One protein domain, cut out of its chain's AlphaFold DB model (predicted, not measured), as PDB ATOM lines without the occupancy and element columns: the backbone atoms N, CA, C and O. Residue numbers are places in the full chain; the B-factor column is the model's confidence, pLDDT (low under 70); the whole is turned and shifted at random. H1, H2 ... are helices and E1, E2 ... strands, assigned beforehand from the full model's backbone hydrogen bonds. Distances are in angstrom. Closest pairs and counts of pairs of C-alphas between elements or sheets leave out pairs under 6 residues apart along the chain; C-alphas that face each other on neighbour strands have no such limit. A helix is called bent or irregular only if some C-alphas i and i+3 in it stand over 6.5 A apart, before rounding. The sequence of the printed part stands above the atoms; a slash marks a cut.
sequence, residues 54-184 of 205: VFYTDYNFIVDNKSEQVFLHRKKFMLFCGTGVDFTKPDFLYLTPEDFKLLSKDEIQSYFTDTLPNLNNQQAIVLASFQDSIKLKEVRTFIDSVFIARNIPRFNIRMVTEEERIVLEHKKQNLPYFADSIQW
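What this domain is: This is residues 54 to 184 of the 205 residues of an uncharacterized protein of Pontibacter fetidus (UniProt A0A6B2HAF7). A twisted five-stranded sheet stands between helix H1 over one face and helix H3 over the opposite face, with H2 side by side with H1 and only grazing the sheet. From the long link between E2 and E3 a loop sticks out, residues 80 to 86. The printed part has 131 residues, with three named helices and five named strands in the order E1 E2 E3 H1 E4 H2 E5 H3; the mixed sheet runs E3 E2 E1 E4 E5. The class is mixed, helices and strands, with 64 residues, under half, in named elements. The whole is compact, with a radius of gyration of the C-alphas of 15.0 A, and spans 44 by 41 by 23 A.

Where its parts are: E1, residues 59 to 64, begins at C-alpha 59 (47.449, 24.188, 72.122) and is 16.2 A long. E2 is residues 69 to 73, 13.4 A, and E3 residues 101 to 103, 6.1 A. H1, residues 105 to 118, is 19.5 A long and only just irregular: C-alphas 113 and 116 are 6.9 A apart. E4 is residues 125 to 129, 13.2 A. H2, residues 137 to 150, is 18.7 A long. E5 is residues 155 to 159, 13.7 A. H3, residues 162 to 173, is 16.6 A long and ends at C-alpha 173 (69.608, 21.708, 64.260).

How they stand to each other: E1, E2 and E3 form a meander, each strand the antiparallel neighbour of the one before; N 62 and O 71 are 2.8 A apart, N 101 and O 72 2.8 A. E4 is parallel to E1, with N 61 and O 126 at 2.8 A, and E5 is parallel to E4, with N 127 and O 156 at 2.8 A. E3, H1, E4 form a split strand-helix-strand unit, with E2 and E1 between its strands, and E4, H2, E5 one with neighbour strands; both crossovers are right-handed. H1 is on the sheet at a height of 10.6 A, over E2 and E1. H1 and H2 touch, closest at the C-alphas of Phe 112 and Phe 142, 6.0 A, at a shallow tilt of 7 degrees, the same way. H3 is on the opposite face from H1 at a height of 10.3 A, only just over none of the strands: 2 of its C-alphas fall on E2 and 2 on E1. H3 is apart from H1 and H2. Every O i to N i+4 pair is within hydrogen-bond range in H3, 7 of 10 in H1 and 8 of 10 in H2.

The domain as a whole: The two C-alphas farthest apart, those of Ala 149 and Ser 181, are 45.0 A apart. The printed part has no cut. The link from E2 to E3, 27 residues, is long. pLDDT is under 70 at residues 78 to 84, 121 to 122 and 146 to 153, of which 146 to 150 belong to H2.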
ATOM      1  N   VAL A  54      46.428  13.926  80.495       84.19
ATOM      2  CA  VAL A  54      46.211  14.497  79.157       84.19
ATOM      3  C   VAL A  54      47.550  14.883  78.533       84.19
ATOM      4  O   VAL A  54      48.195  15.822  78.989       84.19
ATOM      5  N   PHE A  55      47.986  14.187  77.484       89.25
ATOM      6  CA  PHE A  55      49.267  14.497  76.836       89.25
ATOM      7  C   PHE A  55      49.173  15.608  75.790       89.25
ATOM      8  O   PHE A  55      50.108  16.402  75.681       89.25
ATOM      9  N   TYR A  56      48.069  15.691  75.050       91.25
ATOM     10  CA  TYR A  56      47.922  16.642  73.949       91.25
ATOM     11  C   TYR A  56      46.536  17.285  73.931       91.25
ATOM     12  O   TYR A  56      45.536  16.634  74.238       91.25
ATOM     13  N   THR A  57      46.480  18.559  73.546       89.38
ATOM     14  CA  THR A  57      45.253  19.362  73.436       89.38
ATOM     15  C   THR A  57      45.298  20.283  72.209       89.38
ATOM     16  O   THR A  57      46.111  20.098  71.308       89.38
ATOM     17  N   ASP A  58      44.393  21.263  72.129       88.62
ATOM     18  CA  ASP A  58      44.323  22.258  71.046       88.62
ATOM     19  C   ASP A  58      45.575  23.128  70.908       88.62
ATOM     20  O   ASP A  58      45.895  23.583  69.804       88.62
ATOM     21  N   TYR A  59      46.253  23.367  72.029       91.62
ATOM     22  CA  TYR A  59      47.449  24.188  72.122       91.62
ATOM     23  C   TYR A  59      48.494  23.454  72.951       91.62
ATOM     24  O   TYR A  59      48.346  23.334  74.166       91.62
ATOM     25  N   ASN A  60      49.545  22.977  72.287       94.94
ATOM     26  CA  ASN A  60      50.655  22.280  72.923       94.94
ATOM     27  C   ASN A  60      51.890  23.174  72.849       94.94
ATOM     28  O   ASN A  60      52.586  23.222  71.831       94.94
ATOM     29  N   PHE A  61      52.125  23.920  73.921       95.31
ATOM     30  CA  PHE A  61      53.315  24.744  74.071       95.31
ATOM     31  C   PHE A  61      54.460  23.891  74.598       95.31
ATOM     32  O   PHE A  61      54.269  23.110  75.526       95.31
ATOM     33  N   ILE A  62      55.653  24.058  74.041       96.88
ATOM     34  CA  ILE A  62      56.867  23.380  74.487       96.88
ATOM     35  C   ILE A  62      57.906  24.424  74.849       96.88
ATOM     36  O   ILE A  62      58.317  25.221  74.008       96.88
ATOM     37  N   VAL A  63      58.345  24.388  76.101       95.81
ATOM     38  CA  VAL A  63      59.340  25.299  76.656       95.81
ATOM     39  C   VAL A  63      60.698  24.618  76.702       95.81
ATOM     40  O   VAL A  63      60.858  23.554  77.311       95.81
ATOM     41  N   ASP A  64      61.694  25.260  76.101       94.56
ATOM     42  CA  ASP A  64      63.099  24.907  76.268       94.56
ATOM     43  C   ASP A  64      63.814  26.022  77.036       94.56
ATOM     44  O   ASP A  64      64.176  27.058  76.482       94.56
ATOM     45  N   ASN A  65      64.027  25.816  78.338       89.25
ATOM     46  CA  ASN A  65      64.665  26.827  79.182       89.25
ATOM     47  C   ASN A  65      66.149  27.018  78.850       89.25
ATOM     48  O   ASN A  65      66.726  28.008  79.281       89.25
ATOM     49  N   LYS A  66      66.788  26.073  78.144       89.56
ATOM     50  CA  LYS A  66      68.205  26.204  77.774       89.56
ATOM     51  C   LYS A  66      68.402  27.180  76.622       89.56
ATOM     52  O   LYS A  66      69.374  27.922  76.634       89.56
ATOM     53  N   SER A  67      67.513  27.143  75.632       89.81
ATOM     54  CA  SER A  67      67.558  28.048  74.479       89.81
ATOM     55  C   SER A  67      66.646  29.263  74.628       89.81
ATOM     56  O   SER A  67      66.632  30.113  73.745       89.81
ATOM     57  N   GLU A  68      65.883  29.336  75.719       91.81
ATOM     58  CA  GLU A  68      64.849  30.347  75.957       91.81
ATOM     59  C   GLU A  68      63.790  30.414  74.847       91.81
ATOM     60  O   GLU A  68      63.246  31.471  74.527       91.81
ATOM     61  N   GLN A  69      63.484  29.264  74.248       94.06
ATOM     62  CA  GLN A  69      62.540  29.158  73.143       94.06
ATOM     63  C   GLN A  69      61.219  28.545  73.596       94.06
ATOM     64  O   GLN A  69      61.177  27.644  74.441       94.06
ATOM     65  N   VAL A  70      60.140  29.005  72.964       95.69
ATOM     66  CA  VAL A  70      58.810  28.411  73.088       95.69
ATOM     67  C   VAL A  70      58.340  27.983  71.707       95.69
ATOM     68  O   VAL A  70      58.290  28.783  70.773       95.69
ATOM     69  N   PHE A  71      57.982  26.713  71.587       97.50
ATOM     70  CA  PHE A  71      57.388  26.150  70.384       97.50
ATOM     71  C   PHE A  71      55.902  25.901  70.611       97.50
ATOM     72  O   PHE A  71      55.479  25.612  71.727       97.50
ATOM     73  N   LEU A  72      55.115  25.977  69.547       97.06
ATOM     74  CA  LEU A  72      53.703  25.623  69.537       97.06
ATOM     75  C   LEU A  72      53.453  24.597  68.439       97.06
ATOM     76  O   LEU A  72      53.803  24.835  67.284       97.06
ATOM     77  N   HIS A  73      52.776  23.508  68.783       96.94
ATOM     78  CA  HIS A  73      52.109  22.653  67.805       96.94
ATOM     79  C   HIS A  73      50.638  22.474  68.181       96.94
ATOM     80  O   HIS A  73      50.244  22.572  69.346       96.94
ATOM     81  N   ARG A  74      49.800  22.247  67.171       93.94
ATOM     82  CA  ARG A  74      48.340  22.104  67.331       93.94
ATOM     83  C   ARG A  74      47.844  20.715  66.946       93.94
ATOM     84  O   ARG A  74      46.640  20.494  66.815       93.94
ATOM     85  N   LYS A  75      48.771  19.781  66.732       92.50
ATOM     86  CA  LYS A  75      48.441  18.401  66.411       92.50
ATOM     87  C   LYS A  75      47.963  17.730  67.689       92.50
ATOM     88  O   LYS A  75      48.638  17.763  68.714       92.50
ATOM     89  N   LYS A  76      46.778  17.138  67.632       82.69
ATOM     90  CA  LYS A  76      46.207  16.386  68.746       82.69
ATOM     91  C   LYS A  76      45.523  15.141  68.232       82.69
ATOM     92  O   LYS A  76      44.977  15.137  67.126       82.69
ATOM     93  N   PHE A  77      45.519  14.108  69.058       72.00
ATOM     94  CA  PHE A  77      44.630  12.979  68.869       72.00
ATOM     95  C   PHE A  77      43.322  13.215  69.633       72.00
ATOM     96  O   PHE A  77      43.279  13.951  70.621       72.00
ATOM     97  N   MET A  78      42.231  12.635  69.138       65.50
ATOM     98  CA  MET A  78      40.941  12.706  69.812       65.50
ATOM     99  C   MET A  78      41.002  11.834  71.068       65.50
ATOM    100  O   MET A  78      41.166  10.621  70.970       65.50
ATOM    101  N   LEU A  79      40.864  12.450  72.243       62.44
ATOM    102  CA  LEU A  79      40.717  11.720  73.498       62.44
ATOM    103  C   LEU A  79      39.413  10.920  73.446       62.44
ATOM    104  O   LEU A  79      38.323  11.490  73.501       62.44
ATOM    105  N   PHE A  80      39.526   9.600  73.343       63.12
ATOM    106  CA  PHE A  80      38.398   8.706  73.560       63.12
ATOM    107  C   PHE A  80      38.335   8.369  75.046       63.12
ATOM    108  O   PHE A  80      39.217   7.696  75.574       63.12
ATOM    109  N   CYS A  81      37.287   8.827  75.727       63.03
ATOM    110  CA  CYS A  81      36.944   8.306  77.045       63.03
ATOM    111  C   CYS A  81      36.340   6.908  76.855       63.03
ATOM    112  O   CYS A  81      35.340   6.763  76.154       63.03
ATOM    113  N   GLY A  82      36.937   5.878  77.454       64.00
ATOM    114  CA  GLY A  82      36.425   4.516  77.334       64.00
ATOM    115  C   GLY A  82      37.209   3.499  78.154       64.00
ATOM    116  O   GLY A  82      38.380   3.699  78.477       64.00
ATOM    117  N   THR A  83      36.550   2.395  78.491       63.31
ATOM    118  CA  THR A  83      37.169   1.255  79.173       63.31
ATOM    119  C   THR A  83      38.197   0.587  78.254       63.31
ATOM    120  O   THR A  83      37.900   0.309  77.096       63.31
ATOM    121  N   GLY A  84      39.401   0.320  78.769       66.50
ATOM    122  CA  GLY A  84      40.482  -0.341  78.019       66.50
ATOM    123  C   GLY A  84      41.426   0.598  77.255       66.50
ATOM    124  O   GLY A  84      42.279   0.115  76.514       66.50
ATOM    125  N   VAL A  85      41.299   1.918  77.430       71.50
ATOM    126  CA  VAL A  85      42.262   2.896  76.902       71.50
ATOM    127  C   VAL A  85      43.402   3.086  77.905       71.50
ATOM    128  O   VAL A  85      43.165   3.376  79.079       71.50
ATOM    129  N   ASP A  86      44.642   2.923  77.443       76.94
ATOM    130  CA  ASP A  86      45.837   3.196  78.240       76.94
ATOM    131  C   ASP A  86      46.189   4.688  78.171       76.94
ATOM    132  O   ASP A  86      46.737   5.173  77.181       76.94
ATOM    133  N   PHE A  87      45.868   5.416  79.242       77.94
ATOM    134  CA  PHE A  87      46.195   6.836  79.403       77.94
ATOM    135  C   PHE A  87      47.545   7.071  80.096       77.94
ATOM    136  O   PHE A  87      47.861   8.204  80.464       77.94
ATOM    137  N   THR A  88      48.334   6.020  80.335       82.88
ATOM    138  CA  THR A  88      49.668   6.150  80.941       82.88
ATOM    139  C   THR A  88      50.725   6.562  79.919       82.88
ATOM    140  O   THR A  88      51.736   7.160  80.292       82.88
ATOM    141  N   LYS A  89      50.463   6.302  78.632       88.00
ATOM    142  CA  LYS A  89      51.357   6.580  77.507       88.00
ATOM    143  C   LYS A  89      50.783   7.675  76.598       88.00
ATOM    144  O   LYS A  89      49.577   7.676  76.349       88.00
ATOM    145  N   PRO A  90      51.611   8.600  76.079       90.75
ATOM    146  CA  PRO A  90      51.181   9.524  75.035       90.75
ATOM    147  C   PRO A  90      50.821   8.785  73.745       90.75
ATOM    148  O   PRO A  90      51.421   7.763  73.412       90.75
ATOM    149  N   ASP A  91      49.903   9.347  72.965       89.69
ATOM    150  CA  ASP A  91      49.712   8.908  71.584       89.69
ATOM    151  C   ASP A  91      50.931   9.265  70.720       89.69
ATOM    152  O   ASP A  91      51.536  10.327  70.886       89.69
ATOM    153  N   PHE A  92      51.268   8.401  69.763       91.19
ATOM    154  CA  PHE A  92      52.224   8.739  68.711       91.19
ATOM    155  C   PHE A  92      51.520   9.584  67.643       91.19
ATOM    156  O   PHE A  92      50.629   9.093  66.938       91.19
ATOM    157  N   LEU A  93      51.868  10.867  67.544       92.56
ATOM    158  CA  LEU A  93      51.160  11.839  66.707       92.56
ATOM    159  C   LEU A  93      51.704  11.928  65.275       92.56
ATOM    160  O   LEU A  93      51.098  12.603  64.436       92.56
ATOM    161  N   TYR A  94      52.806  11.239  64.982       92.81
ATOM    162  CA  TYR A  94      53.562  11.348  63.738       92.81
ATOM    163  C   TYR A  94      53.965  12.800  63.460       92.81
ATOM    164  O   TYR A  94      53.686  13.339  62.387       92.81
ATOM    165  N   LEU A  95      54.514  13.476  64.467       96.19
ATOM    166  CA  LEU A  95      54.969  14.858  64.389       96.19
ATOM    167  C   LEU A  95      56.113  14.995  63.383       96.19
ATOM    168  O   LEU A  95      56.948  14.104  63.211       96.19
ATOM    169  N   THR A  96      56.137  16.148  62.731       96.94
ATOM    170  CA  THR A  96      57.163  16.575  61.779       96.94
ATOM    171  C   THR A  96      57.725  17.938  62.194       96.94
ATOM    172  O   THR A  96      57.050  18.668  62.926       96.94
ATOM    173  N   PRO A  97      58.948  18.317  61.783       97.88
ATOM    174  CA  PRO A  97      59.512  19.628  62.109       97.88
ATOM    175  C   PRO A  97      58.605  20.811  61.730       97.88
ATOM    176  O   PRO A  97      58.618  21.842  62.412       97.88
ATOM    177  N   GLU A  98      57.807  20.670  60.674       97.12
ATOM    178  CA  GLU A  98      56.864  21.665  60.156       97.12
ATOM    179  C   GLU A  98      55.641  21.850  61.064       97.12
ATOM    180  O   GLU A  98      55.069  22.938  61.098       97.12
ATOM    181  N   ASP A  99      55.279  20.830  61.851       97.50
ATOM    182  CA  ASP A  99      54.166  20.903  62.809       97.50
ATOM    183  C   ASP A  99      54.449  21.899  63.954       97.50
ATOM    184  O   ASP A  99      53.524  22.342  64.641       97.50
ATOM    185  N   PHE A 100      55.718  22.269  64.166       98.00
ATOM    186  CA  PHE A 100      56.135  23.184  65.224       98.00
ATOM    187  C   PHE A 100      56.385  24.593  64.696       98.00
ATOM    188  O   PHE A 100      57.278  24.839  63.879       98.00
ATOM    189  N   LYS A 101      55.683  25.558  65.281       97.75
ATOM    190  CA  LYS A 101      55.965  26.983  65.137       97.75
ATOM    191  C   LYS A 101      56.855  27.448  66.290       97.75
ATOM    192  O   LYS A 101      56.478  27.283  67.446       97.75
ATOM    193  N   LEU A 102      58.015  28.033  65.989       97.06
ATOM    194  CA  LEU A 102      58.782  28.795  66.981       97.06
ATOM    195  C   LEU A 102      58.073  30.134  67.202       97.06
ATOM    196  O   LEU A 102      57.756  30.809  66.224       97.06
ATOM    197  N   LEU A 103      57.813  30.493  68.456       95.38
ATOM    198  CA  LEU A 103      57.155  31.747  68.804       95.38
ATOM    199  C   LEU A 103      58.184  32.834  69.117       95.38
ATOM    200  O   LEU A 103      59.146  32.596  69.853       95.38
ATOM    201  N   SER A 104      57.960  34.038  68.594       93.62
ATOM    202  CA  SER A 104      58.670  35.238  69.042       93.62
ATOM    203  C   SER A 104      58.220  35.653  70.451       93.62
ATOM    204  O   SER A 104      57.192  35.194  70.947       93.62
ATOM    205  N   LYS A 105      58.963  36.556  71.108       88.25
ATOM    206  CA  LYS A 105      58.571  37.097  72.425       88.25
ATOM    207  C   LYS A 105      57.206  37.794  72.389       88.25
ATOM    208  O   LYS A 105      56.399  37.591  73.293       88.25
ATOM    209  N   ASP A 106      56.928  38.537  71.323       89.50
ATOM    210  CA  ASP A 106      55.649  39.232  71.150       89.50
ATOM    211  C   ASP A 106      54.507  38.240  70.904       89.50
ATOM    212  O   ASP A 106      53.410  38.402  71.434       89.50
ATOM    213  N   GLU A 107      54.763  37.163  70.152       91.75
ATOM    214  CA  GLU A 107      53.775  36.103  69.937       91.75
ATOM    215  C   GLU A 107      53.489  35.329  71.222       91.75
ATOM    216  O   GLU A 107      52.330  35.064  71.522       91.75
ATOM    217  N   ILE A 108      54.530  34.992  71.991       88.75
ATOM    218  CA  ILE A 108      54.418  34.421  73.340       88.75
ATOM    219  C   ILE A 108      53.479  35.298  74.167       88.75
ATOM    220  O   ILE A 108      52.469  34.809  74.671       88.75
ATOM    221  N   GLN A 109      53.766  36.599  74.252       84.88
ATOM    222  CA  GLN A 109      52.945  37.533  75.009       84.88
ATOM    223  C   GLN A 109      51.499  37.556  74.501       84.88
ATOM    224  O   GLN A 109      50.596  37.341  75.302       84.88
ATOM    225  N   SER A 110      51.269  37.723  73.197       87.50
ATOM    226  CA  SER A 110      49.914  37.812  72.636       87.50
ATOM    227  C   SER A 110      49.105  36.520  72.795       87.50
ATOM    228  O   SER A 110      47.908  36.558  73.104       87.50
ATOM    229  N   TYR A 111      49.734  35.345  72.677       87.25
ATOM    230  CA  TYR A 111      49.060  34.092  73.018       87.25
ATOM    231  C   TYR A 111      48.605  34.117  74.477       87.25
ATOM    232  O   TYR A 111      47.448  33.824  74.773       87.25
ATOM    233  N   PHE A 112      49.503  34.499  75.379       79.56
ATOM    234  CA  PHE A 112      49.283  34.414  76.813       79.56
ATOM    235  C   PHE A 112      48.345  35.491  77.376       79.56
ATOM    236  O   PHE A 112      47.592  35.197  78.306       79.56
ATOM    237  N   THR A 113      48.322  36.698  76.810       79.00
ATOM    238  CA  THR A 113      47.464  37.798  77.277       79.00
ATOM    239  C   THR A 113      46.141  37.888  76.527       79.00
ATOM    240  O   THR A 113      45.130  38.221  77.144       79.00
ATOM    241  N   ASP A 114      46.125  37.547  75.235       81.19
ATOM    242  CA  ASP A 114      44.993  37.868  74.359       81.19
ATOM    243  C   ASP A 114      44.286  36.612  73.850       81.19
ATOM    244  O   ASP A 114      43.059  36.555  73.821       81.19
ATOM    245  N   THR A 115      45.029  35.578  73.448       83.69
ATOM    246  CA  THR A 115      44.419  34.398  72.811       83.69
ATOM    247  C   THR A 115      43.877  33.416  73.843       83.69
ATOM    248  O   THR A 115      42.699  33.064  73.829       83.69
ATOM    249  N   LEU A 116      44.743  32.953  74.744       80.50
ATOM    250  CA  LEU A 116      44.436  31.866  75.669       80.50
ATOM    251  C   LEU A 116      43.351  32.220  76.702       80.50
ATOM    252  O   LEU A 116      42.500  31.368  76.962       80.50
ATOM    253  N   PRO A 117      43.295  33.449  77.252       77.06
ATOM    254  CA  PRO A 117      42.225  33.823  78.177       77.06
ATOM    255  C   PRO A 117      40.832  33.920  77.538       77.06
ATOM    256  O   PRO A 117      39.843  33.925  78.265       77.06
ATOM    257  N   ASN A 118      40.759  34.002  76.206       78.00
ATOM    258  CA  ASN A 118      39.516  34.089  75.435       78.00
ATOM    259  C   ASN A 118      39.111  32.748  74.802       78.00
ATOM    260  O   ASN A 118      38.164  32.694  74.015       78.00
ATOM    261  N   LEU A 119      39.817  31.658  75.119       76.56
ATOM    262  CA  LEU A 119      39.425  30.331  74.662       76.56
ATOM    263  C   LEU A 119      38.078  29.933  75.260       76.56
ATOM    264  O   LEU A 119      37.774  30.212  76.420       76.56
ATOM    265  N   ASN A 120      37.267  29.239  74.463       74.12
ATOM    266  CA  ASN A 120      36.005  28.720  74.963       74.12
ATOM    267  C   ASN A 120      36.245  27.554  75.939       74.12
ATOM    268  O   ASN A 120      37.298  26.911  75.937       74.12
ATOM    269  N   ASN A 121      35.221  27.216  76.723       68.00
ATOM    270  CA  ASN A 121      35.289  26.150  77.728       68.00
ATOM    271  C   ASN A 121      35.615  24.759  77.157       68.00
ATOM    272  O   ASN A 121      35.764  23.826  77.937       68.00
ATOM    273  N   GLN A 122      35.668  24.575  75.835       67.06
ATOM    274  CA  GLN A 122      35.977  23.295  75.200       67.06
ATOM    275  C   GLN A 122      37.467  23.122  74.899       67.06
ATOM    276  O   GLN A 122      37.918  21.985  74.770       67.06
ATOM    277  N   GLN A 123      38.226  24.214  74.830       74.06
ATOM    278  CA  GLN A 123      39.638  24.194  74.469       74.06
ATOM    279  C   GLN A 123      40.516  24.014  75.708       74.06
ATOM    280  O   GLN A 123      40.238  24.547  76.782       74.06
ATOM    281  N   ALA A 124      41.576  23.227  75.549       80.00
ATOM    282  CA  ALA A 124      42.512  22.905  76.616       80.00
ATOM    283  C   ALA A 124      43.947  23.232  76.197       80.00
ATOM    284  O   ALA A 124      44.278  23.227  75.006       80.00
ATOM    285  N   ILE A 125      44.811  23.488  77.175       87.69
ATOM    286  CA  ILE A 125      46.206  23.878  76.949       87.69
ATOM    287  C   ILE A 125      47.130  22.857  77.604       87.69
ATOM    288  O   ILE A 125      46.953  22.499  78.768       87.69
ATOM    289  N   VAL A 126      48.153  22.433  76.877       90.62
ATOM    290  CA  VAL A 126      49.276  21.677  77.424       90.62
ATOM    291  C   VAL A 126      50.513  22.554  77.378       90.62
ATOM    292  O   VAL A 126      50.851  23.118  76.338       90.62
ATOM    293  N   LEU A 127      51.200  22.638  78.512       91.94
ATOM    294  CA  LEU A 127      52.519  23.232  78.633       91.94
ATOM    295  C   LEU A 127      53.533  22.126  78.929       91.94
ATOM    296  O   LEU A 127      53.639  21.620  80.043       91.94
ATOM    297  N   ALA A 128      54.273  21.729  77.908       94.69
ATOM    298  CA  ALA A 128      55.355  20.773  78.014       94.69
ATOM    299  C   ALA A 128      56.693  21.487  78.256       94.69
ATOM    300  O   ALA A 128      56.925  22.585  77.754       94.69
ATOM    301  N   SER A 129      57.597  20.854  78.999       95.38
ATOM    302  CA  SER A 129      58.933  21.390  79.269       95.38
ATOM    303  C   SER A 129      60.021  20.357  78.985       95.38
ATOM    304  O   SER A 129      59.888  19.178  79.325       95.38
ATOM    305  N   PHE A 130      61.119  20.790  78.357       95.00
ATOM    306  CA  PHE A 130      62.307  19.944  78.164       95.00
ATOM    307  C   PHE A 130      63.005  19.615  79.484       95.00
ATOM    308  O   PHE A 130      63.662  18.575  79.597       95.00
ATOM    309  N   GLN A 131      62.893  20.517  80.459       94.12
ATOM    310  CA  GLN A 131      63.483  20.395  81.785       94.12
ATOM    311  C   GLN A 131      62.391  20.346  82.849       94.12
ATOM    312  O   GLN A 131      61.328  20.936  82.685       94.12
ATOM    313  N   ASP A 132      62.678  19.706  83.978       89.56
ATOM    314  CA  ASP A 132      61.694  19.564  85.057       89.56
ATOM    315  C   ASP A 132      61.280  20.908  85.678       89.56
ATOM    316  O   ASP A 132      60.222  21.009  86.280       89.56
ATOM    317  N   SER A 133      62.081  21.964  85.498       89.25
ATOM    318  CA  SER A 133      61.749  23.318  85.955       89.25
ATOM    319  C   SER A 133      61.466  24.258  84.787       89.25
ATOM    320  O   SER A 133      62.235  24.277  83.833       89.25
ATOM    321  N   ILE A 134      60.412  25.069  84.883       88.94
ATOM    322  CA  ILE A 134      60.086  26.165  83.961       88.94
ATOM    323  C   ILE A 134      60.552  27.477  84.595       88.94
ATOM    324  O   ILE A 134      60.088  27.863  85.673       88.94
ATOM    325  N   LYS A 135      61.493  28.151  83.928       88.62
ATOM    326  CA  LYS A 135      62.190  29.346  84.431       88.62
ATOM    327  C   LYS A 135      61.886  30.612  83.631       88.62
ATOM    328  O   LYS A 135      62.056  31.707  84.167       88.62
ATOM    329  N   LEU A 136      61.410  30.479  82.391       86.12
ATOM    330  CA  LEU A 136      61.069  31.625  81.543       86.12
ATOM    331  C   LEU A 136      60.027  32.517  82.213       86.12
ATOM    332  O   LEU A 136      58.947  32.056  82.583       86.12
ATOM    333  N   LYS A 137      60.371  33.793  82.409       84.62
ATOM    334  CA  LYS A 137      59.562  34.737  83.186       84.62
ATOM    335  C   LYS A 137      58.177  34.911  82.572       84.62
ATOM    336  O   LYS A 137      57.198  34.817  83.295       84.62
ATOM    337  N   GLU A 138      58.105  35.083  81.261       81.62
ATOM    338  CA  GLU A 138      56.877  35.291  80.496       81.62
ATOM    339  C   GLU A 138      55.919  34.109  80.671       81.62
ATOM    340  O   GLU A 138      54.740  34.289  80.973       81.62
ATOM    341  N   VAL A 139      56.453  32.887  80.586       84.31
ATOM    342  CA  VAL A 139      55.682  31.658  80.796       84.31
ATOM    343  C   VAL A 139      55.222  31.549  82.251       84.31
ATOM    344  O   VAL A 139      54.067  31.223  82.496       84.31
ATOM    345  N   ARG A 140      56.081  31.850  83.234       85.62
ATOM    346  CA  ARG A 140      55.698  31.816  84.658       85.62
ATOM    347  C   ARG A 140      54.619  32.840  84.987       85.62
ATOM    348  O   ARG A 140      53.631  32.490  85.616       85.62
ATOM    349  N   THR A 141      54.775  34.074  84.509       81.00
ATOM    350  CA  THR A 141      53.777  35.134  84.670       81.00
ATOM    351  C   THR A 141      52.445  34.723  84.059       81.00
ATOM    352  O   THR A 141      51.403  34.982  84.655       81.00
ATOM    353  N   PHE A 142      52.451  34.039  82.916       77.94
ATOM    354  CA  PHE A 142      51.237  33.449  82.368       77.94
ATOM    355  C   PHE A 142      50.654  32.355  83.274       77.94
ATOM    356  O   PHE A 142      49.457  32.398  83.564       77.94
ATOM    357  N   ILE A 143      51.485  31.426  83.775       78.12
ATOM    358  CA  ILE A 143      51.044  30.385  84.719       78.12
ATOM    359  C   ILE A 143      50.314  31.020  85.922       78.12
ATOM    360  O   ILE A 143      49.180  30.654  86.239       78.12
ATOM    361  N   ASP A 144      50.933  32.037  86.526       78.00
ATOM    362  CA  ASP A 144      50.413  32.774  87.680       78.00
ATOM    363  C   ASP A 144      49.117  33.543  87.359       78.00
ATOM    364  O   ASP A 144      48.098  33.407  88.039       78.00
ATOM    365  N   SER A 145      49.149  34.383  86.321       70.25
ATOM    366  CA  SER A 145      48.098  35.376  86.050       70.25
ATOM    367  C   SER A 145      46.857  34.799  85.383       70.25
ATOM    368  O   SER A 145      45.762  35.343  85.542       70.25
ATOM    369  N   VAL A 146      47.009  33.716  84.627       65.38
ATOM    370  CA  VAL A 146      45.912  33.154  83.845       65.38
ATOM    371  C   VAL A 146      45.375  31.889  84.489       65.38
ATOM    372  O   VAL A 146      44.162  31.758  84.614       65.38
ATOM    373  N   PHE A 147      46.221  30.983  84.974       67.25
ATOM    374  CA  PHE A 147      45.710  29.705  85.478       67.25
ATOM    375  C   PHE A 147      45.371  29.743  86.956       67.25
ATOM    376  O   PHE A 147      44.279  29.317  87.324       67.25
ATOM    377  N   ILE A 148      46.267  30.279  87.790       65.50
ATOM    378  CA  ILE A 148      46.027  30.345  89.236       65.50
ATOM    379  C   ILE A 148      44.918  31.355  89.535       65.50
ATOM    380  O   ILE A 148      43.981  31.043  90.265       65.50
ATOM    381  N   ALA A 149      44.986  32.547  88.938       63.69
ATOM    382  CA  ALA A 149      44.029  33.606  89.244       63.69
ATOM    383  C   ALA A 149      42.646  33.414  88.594       63.69
ATOM    384  O   ALA A 149      41.649  33.829  89.181       63.69
ATOM    385  N   ARG A 150      42.555  32.805  87.397       60.50
ATOM    386  CA  ARG A 150      41.272  32.655  86.672       60.50
ATOM    387  C   ARG A 150      40.659  31.258  86.746       60.50
ATOM    388  O   ARG A 150      39.604  31.047  86.155       60.50
ATOM    389  N   ASN A 151      41.287  30.322  87.462       60.81
ATOM    390  CA  ASN A 151      40.796  28.955  87.652       60.81
ATOM    391  C   ASN A 151      40.409  28.264  86.326       60.81
ATOM    392  O   ASN A 151      39.334  27.674  86.211       60.81
ATOM    393  N   ILE A 152      41.255  28.385  85.293       59.72
ATOM    394  CA  ILE A 152      40.975  27.773  83.986       59.72
ATOM    395  C   ILE A 152      41.031  26.244  84.141       59.72
ATOM    396  O   ILE A 152      42.098  25.704  84.426       59.72
ATOM    397  N   PRO A 153      39.922  25.511  83.926       54.50
ATOM    398  CA  PRO A 153      39.795  24.125  84.383       54.50
ATOM    399  C   PRO A 153      40.503  23.083  83.498       54.50
ATOM    400  O   PRO A 153      40.392  21.889  83.761       54.50
ATOM    401  N   ARG A 154      41.177  23.485  82.412       71.50
ATOM    402  CA  ARG A 154      41.678  22.554  81.381       71.50
ATOM    403  C   ARG A 154      43.098  22.873  80.938       71.50
ATOM    404  O   ARG A 154      43.357  23.133  79.762       71.50
ATOM    405  N   PHE A 155      44.016  22.848  81.894       78.81
ATOM    406  CA  PHE A 155      45.441  22.939  81.615       78.81
ATOM    407  C   PHE A 155      46.180  21.717  82.147       78.81
ATOM    408  O   PHE A 155      45.787  21.135  83.156       78.81
ATOM    409  N   ASN A 156      47.256  21.334  81.470       83.12
ATOM    410  CA  ASN A 156      48.185  20.339  81.979       83.12
ATOM    411  C   ASN A 156      49.623  20.809  81.773       83.12
ATOM    412  O   ASN A 156      49.956  21.357  80.722       83.12
ATOM    413  N   ILE A 157      50.475  20.570  82.765       87.88
ATOM    414  CA  ILE A 157      51.912  20.809  82.675       87.88
ATOM    415  C   ILE A 157      52.605  19.451  82.706       87.88
ATOM    416  O   ILE A 157      52.328  18.631  83.574       87.88
ATOM    417  N   ARG A 158      53.509  19.195  81.759       92.00
ATOM    418  CA  ARG A 158      54.217  17.910  81.675       92.00
ATOM    419  C   ARG A 158      55.642  18.056  81.155       92.00
ATOM    420  O   ARG A 158      56.055  19.111  80.689       92.00
ATOM    421  N   MET A 159      56.385  16.957  81.184       94.12
ATOM    422  CA  MET A 159      57.615  16.830  80.406       94.12
ATOM    423  C   MET A 159      57.282  16.636  78.922       94.12
ATOM    424  O   MET A 159      56.225  16.091  78.586       94.12
ATOM    425  N   VAL A 160      58.182  17.067  78.038       95.94
ATOM    426  CA  VAL A 160      58.116  16.732  76.603       95.94
ATOM    427  C   VAL A 160      58.070  15.221  76.394       95.94
ATOM    428  O   VAL A 160      58.730  14.472  77.122       95.94
ATOM    429  N   THR A 161      57.305  14.771  75.401       95.88
ATOM    430  CA  THR A 161      57.335  13.365  74.976       95.88
ATOM    431  C   THR A 161      58.629  13.071  74.213       95.88
ATOM    432  O   THR A 161      59.340  13.987  73.792       95.88
ATOM    433  N   GLU A 162      58.972  11.794  74.045       96.44
ATOM    434  CA  GLU A 162      60.126  11.399  73.224       96.44
ATOM    435  C   GLU A 162      59.977  11.890  71.775       96.44
ATOM    436  O   GLU A 162      60.936  12.398  71.200       96.44
ATOM    437  N   GLU A 163      58.765  11.831  71.223       97.12
ATOM    438  CA  GLU A 163      58.457  12.290  69.869       97.12
ATOM    439  C   GLU A 163      58.702  13.793  69.729       97.12
ATOM    440  O   GLU A 163      59.471  14.222  68.873       97.12
ATOM    441  N   GLU A 164      58.128  14.598  70.625       97.62
ATOM    442  CA  GLU A 164      58.353  16.045  70.643       97.62
ATOM    443  C   GLU A 164      59.834  16.396  70.782       97.62
ATOM    444  O   GLU A 164      60.322  17.287  70.089       97.62
ATOM    445  N   ARG A 165      60.552  15.692  71.666       97.44
ATOM    446  CA  ARG A 165      61.982  15.902  71.903       97.44
ATOM    447  C   ARG A 165      62.784  15.673  70.629       97.44
ATOM    448  O   ARG A 165      63.505  16.577  70.212       97.44
ATOM    449  N   ILE A 166      62.635  14.502  70.013       97.31
ATOM    450  CA  ILE A 166      63.417  14.115  68.838       97.31
ATOM    451  C   ILE A 166      63.091  15.030  67.654       97.31
ATOM    452  O   ILE A 166      64.006  15.543  67.007       97.31
ATOM    453  N   VAL A 167      61.811  15.301  67.386       97.94
ATOM    454  CA  VAL A 167      61.418  16.146  66.248       97.94
ATOM    455  C   VAL A 167      61.914  17.583  66.418       97.94
ATOM    456  O   VAL A 167      62.442  18.176  65.475       97.94
ATOM    457  N   LEU A 168      61.810  18.149  67.625       97.69
ATOM    458  CA  LEU A 168      62.327  19.491  67.891       97.69
ATOM    459  C   LEU A 168      63.854  19.557  67.864       97.69
ATOM    460  O   LEU A 168      64.390  20.592  67.482       97.69
ATOM    461  N   GLU A 169      64.572  18.505  68.255       96.19
ATOM    462  CA  GLU A 169      66.032  18.451  68.098       96.19
ATOM    463  C   GLU A 169      66.435  18.541  66.622       96.19
ATOM    464  O   GLU A 169      67.271  19.380  66.281       96.19
ATOM    465  N   HIS A 170      65.762  17.794  65.740       97.25
ATOM    466  CA  HIS A 170      65.978  17.887  64.291       97.25
ATOM    467  C   HIS A 170      65.641  19.282  63.755       97.25
ATOM    468  O   HIS A 170      66.444  19.872  63.032       97.25
ATOM    469  N   LYS A 171      64.503  19.858  64.171       96.75
ATOM    470  CA  LYS A 171      64.108  21.222  63.789       96.75
ATOM    471  C   LYS A 171      65.147  22.262  64.211       96.75
ATOM    472  O   LYS A 171      65.535  23.101  63.405       96.75
ATOM    473  N   LYS A 172      65.590  22.222  65.473       95.56
ATOM    474  CA  LYS A 172      66.549  23.186  66.041       95.56
ATOM    475  C   LYS A 172      67.909  23.126  65.349       95.56
ATOM    476  O   LYS A 172      68.567  24.151  65.225       95.56
ATOM    477  N   GLN A 173      68.322  21.937  64.918       95.75
ATOM    478  CA  GLN A 173      69.608  21.708  64.260       95.75
ATOM    479  C   GLN A 173      69.522  21.778  62.728       95.75
ATOM    480  O   GLN A 173      70.538  21.624  62.059       95.75
ATOM    481  N   ASN A 174      68.326  22.016  62.173       95.81
ATOM    482  CA  ASN A 174      68.057  21.969  60.737       95.81
ATOM    483  C   ASN A 174      68.534  20.652  60.086       95.81
ATOM    484  O   ASN A 174      69.128  20.652  59.007       95.81
ATOM    485  N   LEU A 175      68.313  19.529  60.775       96.00
ATOM    486  CA  LEU A 175      68.671  18.201  60.287       96.00
ATOM    487  C   LEU A 175      67.517  17.570  59.496       96.00
ATOM    488  O   LEU A 175      66.353  17.769  59.858       96.00
ATOM    489  N   PRO A 176      67.817  16.752  58.469       96.12
ATOM    490  CA  PRO A 176      66.809  15.932  57.805       96.12
ATOM    491  C   PRO A 176      66.081  15.029  58.805       96.12
ATOM    492  O   PRO A 176      66.725  14.352  59.603       96.12
ATOM    493  N   TYR A 177      64.751  14.990  58.739       96.19
ATOM    494  CA  TYR A 177      63.919  14.170  59.616       96.19
ATOM    495  C   TYR A 177      63.231  13.051  58.833       96.19
ATOM    496  O   TYR A 177      62.450  13.309  57.918       96.19
ATOM    497  N   PHE A 178      63.486  11.806  59.236       94.88
ATOM    498  CA  PHE A 178      62.853  10.617  58.672       94.88
ATOM    499  C   PHE A 178      62.254   9.780  59.806       94.88
ATOM    500  O   PHE A 178      62.960   9.053  60.502       94.88
ATOM    501  N   ALA A 179      60.937   9.881  60.009       92.94
ATOM    502  CA  ALA A 179      60.251   9.211  61.120       92.94
ATOM    503  C   ALA A 179      60.470   7.685  61.138       92.94
ATOM    504  O   ALA A 179      60.584   7.092  62.210       92.94
ATOM    505  N   ASP A 180      60.571   7.065  59.958       91.00
ATOM    506  CA  ASP A 180      60.759   5.618  59.799       91.00
ATOM    507  C   ASP A 180      62.181   5.139  60.135       91.00
ATOM    508  O   ASP A 180      62.381   3.949  60.376       91.00
ATOM    509  N   SER A 181      63.174   6.037  60.165       92.31
ATOM    510  CA  SER A 181      64.550   5.684  60.538       92.31
ATOM    511  C   SER A 181      64.824   5.819  62.037       92.31
ATOM    512  O   SER A 181      65.909   5.460  62.491       92.31
ATOM    513  N   ILE A 182      63.879   6.363  62.807       92.69
ATOM    514  CA  ILE A 182      64.022   6.560  64.251       92.69
ATOM    515  C   ILE A 182      63.519   5.313  64.981       92.69
ATOM    516  O   ILE A 182      62.417   4.820  64.738       92.69
ATOM    517  N   GLN A 183      64.332   4.805  65.907       93.25
ATOM    518  CA  GLN A 183      63.936   3.724  66.806       93.25
ATOM    519  C   GLN A 183      63.134   4.297  67.975       93.25
ATOM    520  O   GLN A 183      63.694   4.650  69.008       93.25
ATOM    521  N   TRP A 184      61.821   4.407  67.787       91.56
ATOM    522  CA  TRP A 184      60.897   4.866  68.822       91.56
ATOM    523  C   TRP A 184      60.793   3.864  69.970       91.56
ATOM    524  O   TRP A 184      60.687   2.656  69.725       91.56
TER     525      TRP A 184